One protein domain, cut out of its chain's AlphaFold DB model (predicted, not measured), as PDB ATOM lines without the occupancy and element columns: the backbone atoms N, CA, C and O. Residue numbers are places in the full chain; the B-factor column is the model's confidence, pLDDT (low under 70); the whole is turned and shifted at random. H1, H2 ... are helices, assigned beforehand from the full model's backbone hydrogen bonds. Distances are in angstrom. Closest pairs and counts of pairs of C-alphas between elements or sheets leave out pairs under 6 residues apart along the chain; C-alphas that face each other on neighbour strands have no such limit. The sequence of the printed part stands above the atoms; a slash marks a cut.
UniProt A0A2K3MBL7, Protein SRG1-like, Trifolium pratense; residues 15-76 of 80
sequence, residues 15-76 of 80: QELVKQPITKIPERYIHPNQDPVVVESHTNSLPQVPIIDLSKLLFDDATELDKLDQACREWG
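AT A GLANCE: This is residues 15 to 76 of the 80 residues of the protein "Protein SRG1-like" of Trifolium pratense (UniProt A0A2K3MBL7). This domain has little regular structure: the longest helix, H3, lies with short H2 at one end, and a long arching link, residues 20 to 53, leads from there to short H1 at the far end. The printed part has 62 residues with three named helices, H1, H2, H3 along the chain, and no named strand; the class is all helix, with 24 residues in named elements. It is extended, with a radius of gyration of the C-alphas of 20.3 A and spans of 55 by 27 by 21 A.

IN THESE COORDINATES: H3, residues 62 to 75, is 19.1 A long and ends at C-alpha 75 (28.671, -33.967, -24.932). H2 is residues 54 to 58. H1, residues 15 to 19, begins at C-alpha 15 (27.855, -2.979, -17.213).

HOW THE PARTS SIT: H3, with residues 64 to 65 alone, only just touches H2, only at the corner by their tight link, with 3 pairs of C-alphas within 8 A; the closest, Leu 57 and Glu 64, are 5.8 A apart. H1 is apart from H2 and H3. Every O i to N i+4 pair is within hydrogen-bond range in H2 and H3; in H1 0 of 1 is, beside 1 of 2 O i to N i+3 pairs.

THE WHOLE: The C-alphas of Pro 21 and Asp 60 are the two farthest apart, 55.6 A. The printed part has no cut. The link from H1 to H2 is long, and residues 18 to 24 and 27 to 46 stand free. The pLDDT is under 70 at residues 34 to 45.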
ATOM      1  N   GLN A  15      26.839  -3.816 -16.575       94.06
ATOM      2  CA  GLN A  15      27.855  -2.979 -17.213       94.06
ATOM      3  C   GLN A  15      27.952  -1.589 -16.566       94.06
ATOM      4  O   GLN A  15      29.056  -1.085 -16.386       94.06
ATOM      5  N   GLU A  16      26.826  -0.980 -16.180       93.12
ATOM      6  CA  GLU A  16      26.832   0.307 -15.469       93.12
ATOM      7  C   GLU A  16      27.279   0.159 -14.011       93.12
ATOM      8  O   GLU A  16      27.990   1.021 -13.498       93.12
ATOM      9  N   LEU A  17      26.928  -0.950 -13.351       90.88
ATOM     10  CA  LEU A  17      27.386  -1.246 -11.990       90.88
ATOM     11  C   LEU A  17      28.914  -1.327 -11.901       90.88
ATOM     12  O   LEU A  17      29.492  -0.810 -10.952       90.88
ATOM     13  N   VAL A  18      29.572  -1.928 -12.896       90.50
ATOM     14  CA  VAL A  18      31.041  -2.060 -12.932       90.50
ATOM     15  C   VAL A  18      31.745  -0.709 -13.110       90.50
ATOM     16  O   VAL A  18      32.882  -0.550 -12.677       90.50
ATOM     17  N   LYS A  19      31.083   0.287 -13.711       94.38
ATOM     18  CA  LYS A  19      31.636   1.647 -13.841       94.38
ATOM     19  C   LYS A  19      31.615   2.422 -12.521       94.38
ATOM     20  O   LYS A  19      32.307   3.429 -12.393       94.38
ATOM     21  N   GLN A  20      30.803   1.993 -11.557       91.00
ATOM     22  CA  GLN A  20      30.720   2.600 -10.232       91.00
ATOM     23  C   GLN A  20      31.812   2.027  -9.313       91.00
ATOM     24  O   GLN A  20      32.238   0.889  -9.503       91.00
ATOM     25  N   PRO A  21      32.251   2.763  -8.275       91.75
ATOM     26  CA  PRO A  21      33.253   2.287  -7.320       91.75
ATOM     27  C   PRO A  21      32.646   1.294  -6.311       91.75
ATOM     28  O   PRO A  21      32.672   1.512  -5.099       91.75
ATOM     29  N   ILE A  22      32.045   0.210  -6.803       89.94
ATOM     30  CA  ILE A  22      31.485  -0.843  -5.958       89.94
ATOM     31  C   ILE A  22      32.619  -1.623  -5.282       89.94
ATOM     32  O   ILE A  22      33.562  -2.075  -5.923       89.94
ATOM     33  N   THR A  23      32.532  -1.789  -3.964       91.38
ATOM     34  CA  THR A  23      33.528  -2.533  -3.167       91.38
ATOM     35  C   THR A  23      33.074  -3.948  -2.825       91.38
ATOM     36  O   THR A  23      33.860  -4.751  -2.325       91.38
ATOM     37  N   LYS A  24      31.797  -4.259  -3.075       90.69
ATOM     38  CA  LYS A  24      31.178  -5.561  -2.824       90.69
ATOM     39  C   LYS A  24      30.182  -5.891  -3.931       90.69
ATOM     40  O   LYS A  24      29.490  -5.004  -4.429       90.69
ATOM     41  N   ILE A  25      30.095  -7.173  -4.277       89.31
ATOM     42  CA  ILE A  25      29.082  -7.688  -5.201       89.31
ATOM     43  C   ILE A  25      27.706  -7.611  -4.521       89.31
ATOM     44  O   ILE A  25      27.579  -8.063  -3.381       89.31
ATOM     45  N   PRO A  26      26.672  -7.050  -5.177       88.69
ATOM     46  CA  PRO A  26      25.323  -7.048  -4.624       88.69
ATOM     47  C   PRO A  26      24.807  -8.472  -4.379       88.69
ATOM     48  O   PRO A  26      24.956  -9.334  -5.242       88.69
ATOM     49  N   GLU A  27      24.130  -8.693  -3.249       88.12
ATOM     50  CA  GLU A  27      23.678 -10.023  -2.796       88.12
ATOM     51  C   GLU A  27      22.871 -10.797  -3.846       88.12
ATOM     52  O   GLU A  27      23.009 -12.007  -3.968       88.12
ATOM     53  N   ARG A  28      22.096 -10.095  -4.682       86.56
ATOM     54  CA  ARG A  28      21.304 -10.694  -5.771       86.56
ATOM     55  C   ARG A  28      22.122 -11.406  -6.860       86.56
ATOM     56  O   ARG A  28      21.533 -12.103  -7.677       86.56
ATOM     57  N   TYR A  29      23.433 -11.170  -6.925       88.25
ATOM     58  CA  TYR A  29      24.361 -11.830  -7.853       88.25
ATOM     59  C   TYR A  29      25.242 -12.874  -7.154       88.25
ATOM     60  O   TYR A  29      26.052 -13.524  -7.809       88.25
ATOM     61  N   ILE A  30      25.111 -13.025  -5.834       87.62
ATOM     62  CA  ILE A  30      25.833 -14.033  -5.063       87.62
ATOM     63  C   ILE A  30      25.018 -15.323  -5.119       87.62
ATOM     64  O   ILE A  30      23.843 -15.340  -4.758       87.62
ATOM     65  N   HIS A  31      25.641 -16.410  -5.568       85.62
ATOM     66  CA  HIS A  31      24.999 -17.717  -5.618       85.62
ATOM     67  C   HIS A  31      25.386 -18.521  -4.360       85.62
ATOM     68  O   HIS A  31      26.541 -18.925  -4.238       85.62
ATOM     69  N   PRO A  32      24.461 -18.740  -3.402       77.44
ATOM     70  CA  PRO A  32      24.791 -19.248  -2.063       77.44
ATOM     71  C   PRO A  32      25.260 -20.709  -2.040       77.44
ATOM     72  O   PRO A  32      25.969 -21.100  -1.121       77.44
ATOM     73  N   ASN A  33      24.899 -21.496  -3.058       72.38
ATOM     74  CA  ASN A  33      25.216 -22.922  -3.164       72.38
ATOM     75  C   ASN A  33      26.141 -23.197  -4.352       72.38
ATOM     76  O   ASN A  33      25.876 -24.098  -5.144       72.38
ATOM     77  N   GLN A  34      27.160 -22.366  -4.573       67.88
ATOM     78  CA  GLN A  34      28.209 -22.786  -5.495       67.88
ATOM     79  C   GLN A  34      28.958 -23.936  -4.836       67.88
ATOM     80  O   GLN A  34      29.620 -23.736  -3.815       67.88
ATOM     81  N   ASP A  35      28.854 -25.126  -5.430       66.38
ATOM     82  CA  ASP A  35      29.911 -26.115  -5.273       66.38
ATOM     83  C   ASP A  35      31.237 -25.388  -5.506       66.38
ATOM     84  O   ASP A  35      31.290 -24.503  -6.375       66.38
ATOM     85  N   PRO A  36      32.277 -25.667  -4.698       63.91
ATOM     86  CA  PRO A  36      33.569 -25.036  -4.886       63.91
ATOM     87  C   PRO A  36      33.899 -25.146  -6.365       63.91
ATOM     88  O   PRO A  36      33.937 -26.256  -6.895       63.91
ATOM     89  N   VAL A  37      34.040 -23.992  -7.034       59.06
ATOM     90  CA  VAL A  37      34.473 -23.962  -8.426       59.06
ATOM     91  C   VAL A  37      35.766 -24.737  -8.399       59.06
ATOM     92  O   VAL A  37      36.754 -24.269  -7.825       59.06
ATOM     93  N   VAL A  38      35.739 -25.952  -8.939       57.94
ATOM     94  CA  VAL A  38      36.962 -26.672  -9.191       57.94
ATOM     95  C   VAL A  38      37.571 -25.857 -10.316       57.94
ATOM     96  O   VAL A  38      37.276 -26.033 -11.494       57.94
ATOM     97  N   VAL A  39      38.344 -24.840  -9.934       57.16
ATOM     98  CA  VAL A  39      39.342 -24.246 -10.802       57.16
ATOM     99  C   VAL A  39      40.351 -25.369 -10.925       57.16
ATOM    100  O   VAL A  39      41.345 -25.413 -10.204       57.16
ATOM    101  N   GLU A  40      39.995 -26.370 -11.729       56.47
ATOM    102  CA  GLU A  40      40.878 -27.433 -12.137       56.47
ATOM    103  C   GLU A  40      41.988 -26.697 -12.860       56.47
ATOM    104  O   GLU A  40      41.861 -26.262 -14.006       56.47
ATOM    105  N   SER A  41      43.046 -26.434 -12.090       52.78
ATOM    106  CA  SER A  41      44.366 -26.085 -12.571       52.78
ATOM    107  C   SER A  41      44.571 -26.844 -13.861       52.78
ATOM    108  O   SER A  41      44.319 -28.039 -13.831       52.78
ATOM    109  N   HIS A  42      44.974 -26.157 -14.929       56.88
ATOM    110  CA  HIS A  42      45.200 -26.634 -16.298       56.88
ATOM    111  C   HIS A  42      45.946 -27.981 -16.401       56.88
ATOM    112  O   HIS A  42      47.067 -28.065 -16.897       56.88
ATOM    113  N   THR A  43      45.345 -29.052 -15.911       57.00
ATOM    114  CA  THR A  43      45.813 -30.408 -16.029       57.00
ATOM    115  C   THR A  43      45.180 -30.898 -17.310       57.00
ATOM    116  O   THR A  43      43.968 -30.812 -17.509       57.00
ATOM    117  N   ASN A  44      46.009 -31.426 -18.202       57.59
ATOM    118  CA  ASN A  44      45.597 -32.001 -19.486       57.59
ATOM    119  C   ASN A  44      44.680 -33.242 -19.333       57.59
ATOM    120  O   ASN A  44      44.553 -34.029 -20.263       57.59
ATOM    121  N   SER A  45      44.113 -33.464 -18.146       63.38
ATOM    122  CA  SER A  45      43.275 -34.594 -17.760       63.38
ATOM    123  C   SER A  45      41.781 -34.305 -17.875       63.38
ATOM    124  O   SER A  45      40.993 -35.242 -17.793       63.38
ATOM    125  N   LEU A  46      41.380 -33.038 -18.024       70.06
ATOM    126  CA  LEU A  46      39.982 -32.701 -18.254       70.06
ATOM    127  C   LEU A  46      39.553 -33.129 -19.662       70.06
ATOM    128  O   LEU A  46      40.307 -32.903 -20.615       70.06
ATOM    129  N   PRO A  47      38.341 -33.692 -19.820       74.62
ATOM    130  CA  PRO A  47      37.751 -33.879 -21.136       74.62
ATOM    131  C   PRO A  47      37.753 -32.535 -21.877       74.62
ATOM    132  O   PRO A  47      37.265 -31.530 -21.357       74.62
ATOM    133  N   GLN A  48      38.335 -32.496 -23.075       85.38
ATOM    134  CA  GLN A  48      38.296 -31.309 -23.926       85.38
ATOM    135  C   GLN A  48      37.035 -31.324 -24.778       85.38
ATOM    136  O   GLN A  48      36.664 -32.365 -25.318       85.38
ATOM    137  N   VAL A  49      36.413 -30.153 -24.922       92.19
ATOM    138  CA  VAL A  49      35.252 -29.969 -25.796       92.19
ATOM    139  C   VAL A  49      35.620 -30.418 -27.218       92.19
ATOM    140  O   VAL A  49      36.634 -29.945 -27.742       92.19
ATOM    141  N   PRO A  50      34.827 -31.293 -27.863       95.19
ATOM    142  CA  PRO A  50      35.100 -31.733 -29.222       95.19
ATOM    143  C   PRO A  50      35.106 -30.548 -30.192       95.19
ATOM    144  O   PRO A  50      34.253 -29.667 -30.112       95.19
ATOM    145  N   ILE A  51      36.058 -30.540 -31.123       96.44
ATOM    146  CA  ILE A  51      36.144 -29.563 -32.219       96.44
ATOM    147  C   ILE A  51      35.850 -30.306 -33.517       96.44
ATOM    148  O   ILE A  51      36.558 -31.265 -33.804       96.44
ATOM    149  N   ILE A  52      34.847 -29.896 -34.283       97.75
ATOM    150  CA  ILE A  52      34.443 -30.550 -35.529       97.75
ATOM    151  C   ILE A  52      34.953 -29.738 -36.714       97.75
ATOM    152  O   ILE A  52      34.530 -28.607 -36.928       97.75
ATOM    153  N   ASP A  53      35.835 -30.325 -37.515       97.62
ATOM    154  CA  ASP A  53      36.294 -29.705 -38.754       97.62
ATOM    155  C   ASP A  53      35.225 -29.847 -39.847       97.62
ATOM    156  O   ASP A  53      35.114 -30.868 -40.533       97.62
ATOM    157  N   LEU A  54      34.437 -28.787 -40.038       96.88
ATOM    158  CA  LEU A  54      33.390 -28.768 -41.060       96.88
ATOM    159  C   LEU A  54      33.941 -28.966 -42.477       96.88
ATOM    160  O   LEU A  54      33.228 -29.486 -43.331       96.88
ATOM    161  N   SER A  55      35.197 -28.592 -42.741       97.25
ATOM    162  CA  SER A  55      35.795 -28.776 -44.067       97.25
ATOM    163  C   SER A  55      35.968 -30.258 -44.366       97.25
ATOM    164  O   SER A  55      35.581 -30.711 -45.437       97.25
ATOM    165  N   LYS A  56      36.493 -31.034 -43.413       97.44
ATOM    166  CA  LYS A  56      36.647 -32.489 -43.568       97.44
ATOM    167  C   LYS A  56      35.311 -33.202 -43.692       97.44
ATOM    168  O   LYS A  56      35.174 -34.096 -44.521       97.44
ATOM    169  N   LEU A  57      34.320 -32.763 -42.922       95.81
ATOM    170  CA  LEU A  57      32.974 -33.316 -42.994       95.81
ATOM    171  C   LEU A  57      32.350 -33.118 -44.385       95.81
ATOM    172  O   LEU A  57      31.718 -34.028 -44.909       95.81
ATOM    173  N   LEU A  58      32.574 -31.958 -45.014       96.06
ATOM    174  CA  LEU A  58      32.124 -31.684 -46.386       96.06
ATOM    175  C   LEU A  58      32.813 -32.561 -47.443       96.06
ATOM    176  O   LEU A  58      32.274 -32.719 -48.536       96.06
ATOM    177  N   PHE A  59      33.989 -33.111 -47.135       96.19
ATOM    178  CA  PHE A  59      34.714 -34.050 -47.993       96.19
ATOM    179  C   PHE A  59      34.490 -35.519 -47.586       96.19
ATOM    180  O   PHE A  59      35.316 -36.370 -47.913       96.19
ATOM    181  N   ASP A  60      33.377 -35.810 -46.899       92.44
ATOM    182  CA  ASP A  60      32.960 -37.149 -46.455       92.44
ATOM    183  C   ASP A  60      34.017 -37.883 -45.603       92.44
ATOM    184  O   ASP A  60      34.163 -39.108 -45.669       92.44
ATOM    185  N   ASP A  61      34.766 -37.151 -44.769       97.25
ATOM    186  CA  ASP A  61      35.676 -37.768 -43.805       97.25
ATOM    187  C   ASP A  61      34.878 -38.529 -42.733       97.25
ATOM    188  O   ASP A  61      34.284 -37.949 -41.818       97.25
ATOM    189  N   ALA A  62      34.879 -39.858 -42.841       96.50
ATOM    190  CA  ALA A  62      34.170 -40.742 -41.925       96.50
ATOM    191  C   ALA A  62      34.642 -40.606 -40.467       96.50
ATOM    192  O   ALA A  62      33.851 -40.839 -39.554       96.50
ATOM    193  N   THR A  63      35.901 -40.219 -40.232       96.81
ATOM    194  CA  THR A  63      36.422 -40.023 -38.871       96.81
ATOM    195  C   THR A  63      35.853 -38.760 -38.240       96.81
ATOM    196  O   THR A  63      35.500 -38.759 -37.061       96.81
ATOM    197  N   GLU A  64      35.691 -37.700 -39.031       97.62
ATOM    198  CA  GLU A  64      35.090 -36.457 -38.556       97.62
ATOM    199  C   GLU A  64      33.571 -36.610 -38.364       97.62
ATOM    200  O   GLU A  64      33.005 -36.044 -37.428       97.62
ATOM    201  N   LEU A  65      32.917 -37.436 -39.191       97.88
ATOM    202  CA  LEU A  65      31.507 -37.801 -39.018       97.88
ATOM    203  C   LEU A  65      31.265 -38.608 -37.730       97.88
ATOM    204  O   LEU A  65      30.320 -38.314 -36.999       97.88
ATOM    205  N   ASP A  66      32.116 -39.592 -37.434       97.75
ATOM    206  CA  ASP A  66      32.041 -40.386 -36.197       97.75
ATOM    207  C   ASP A  66      32.250 -39.504 -34.956       97.75
ATOM    208  O   ASP A  66      31.477 -39.546 -33.998       97.75
ATOM    209  N   LYS A  67      33.225 -38.593 -35.025       97.06
ATOM    210  CA  LYS A  67      33.467 -37.592 -33.982       97.06
ATOM    211  C   LYS A  67      32.256 -36.686 -33.746       97.06
ATOM    212  O   LYS A  67      31.966 -36.344 -32.599       97.06
ATOM    213  N   LEU A  68      31.548 -36.293 -34.808       97.56
ATOM    214  CA  LEU A  68      30.319 -35.508 -34.697       97.56
ATOM    215  C   LEU A  68      29.198 -36.301 -34.004       97.56
ATOM    216  O   LEU A  68      28.556 -35.759 -33.102       97.56
ATOM    217  N   ASP A  69      28.972 -37.565 -34.379       97.62
ATOM    218  CA  ASP A  69      27.981 -38.436 -33.719       97.62
ATOM    219  C   ASP A  69      28.309 -38.613 -32.228       97.62
ATOM    220  O   ASP A  69      27.443 -38.401 -31.372       97.62
ATOM    221  N   GLN A  70      29.577 -38.880 -31.904       96.75
ATOM    222  CA  GLN A  70      30.045 -38.999 -30.526       96.75
ATOM    223  C   GLN A  70      29.820 -37.705 -29.732       96.75
ATOM    224  O   GLN A  70      29.262 -37.738 -28.633       96.75
ATOM    225  N   ALA A  71      30.192 -36.548 -30.289       96.88
ATOM    226  CA  ALA A  71      29.989 -35.258 -29.635       96.88
ATOM    227  C   ALA A  71      28.499 -34.979 -29.373       96.88
ATOM    228  O   ALA A  71      28.130 -34.504 -28.298       96.88
ATOM    229  N   CYS A  72      27.615 -35.330 -30.308       96.88
ATOM    230  CA  CYS A  72      26.174 -35.164 -30.120       96.88
ATOM    231  C   CYS A  72      25.624 -36.042 -28.986       96.88
ATOM    232  O   CYS A  72      24.762 -35.590 -28.234       96.88
ATOM    233  N   ARG A  73      26.105 -37.286 -28.858       96.56
ATOM    234  CA  ARG A  73      25.612 -38.253 -27.862       96.56
ATOM    235  C   ARG A  73      26.181 -38.033 -26.466       96.56
ATOM    236  O   ARG A  73      25.443 -38.144 -25.492       96.56
ATOM    237  N   GLU A  74      27.482 -37.784 -26.377       94.75
ATOM    238  CA  GLU A  74      28.212 -37.773 -25.105       94.75
ATOM    239  C   GLU A  74      28.329 -36.369 -24.516       94.75
ATOM    240  O   GLU A  74      28.272 -36.208 -23.299       94.75
ATOM    241  N   TRP A  75      28.468 -35.348 -25.369       94.62
ATOM    242  CA  TRP A  75      28.671 -33.967 -24.932       94.62
ATOM    243  C   TRP A  75      27.411 -33.115 -25.038       94.62
ATOM    244  O   TRP A  75      27.153 -32.278 -24.176       94.62
ATOM    245  N   GLY A  76      26.641 -33.282 -26.115       95.38
ATOM    246  CA  GLY A  76      25.522 -32.398 -26.450       95.38
ATOM    247  C   GLY A  76      25.951 -31.007 -26.938       95.38
ATOM    248  O   GLY A  76      25.091 -30.175 -27.227       95.38
TER     249      GLY A  76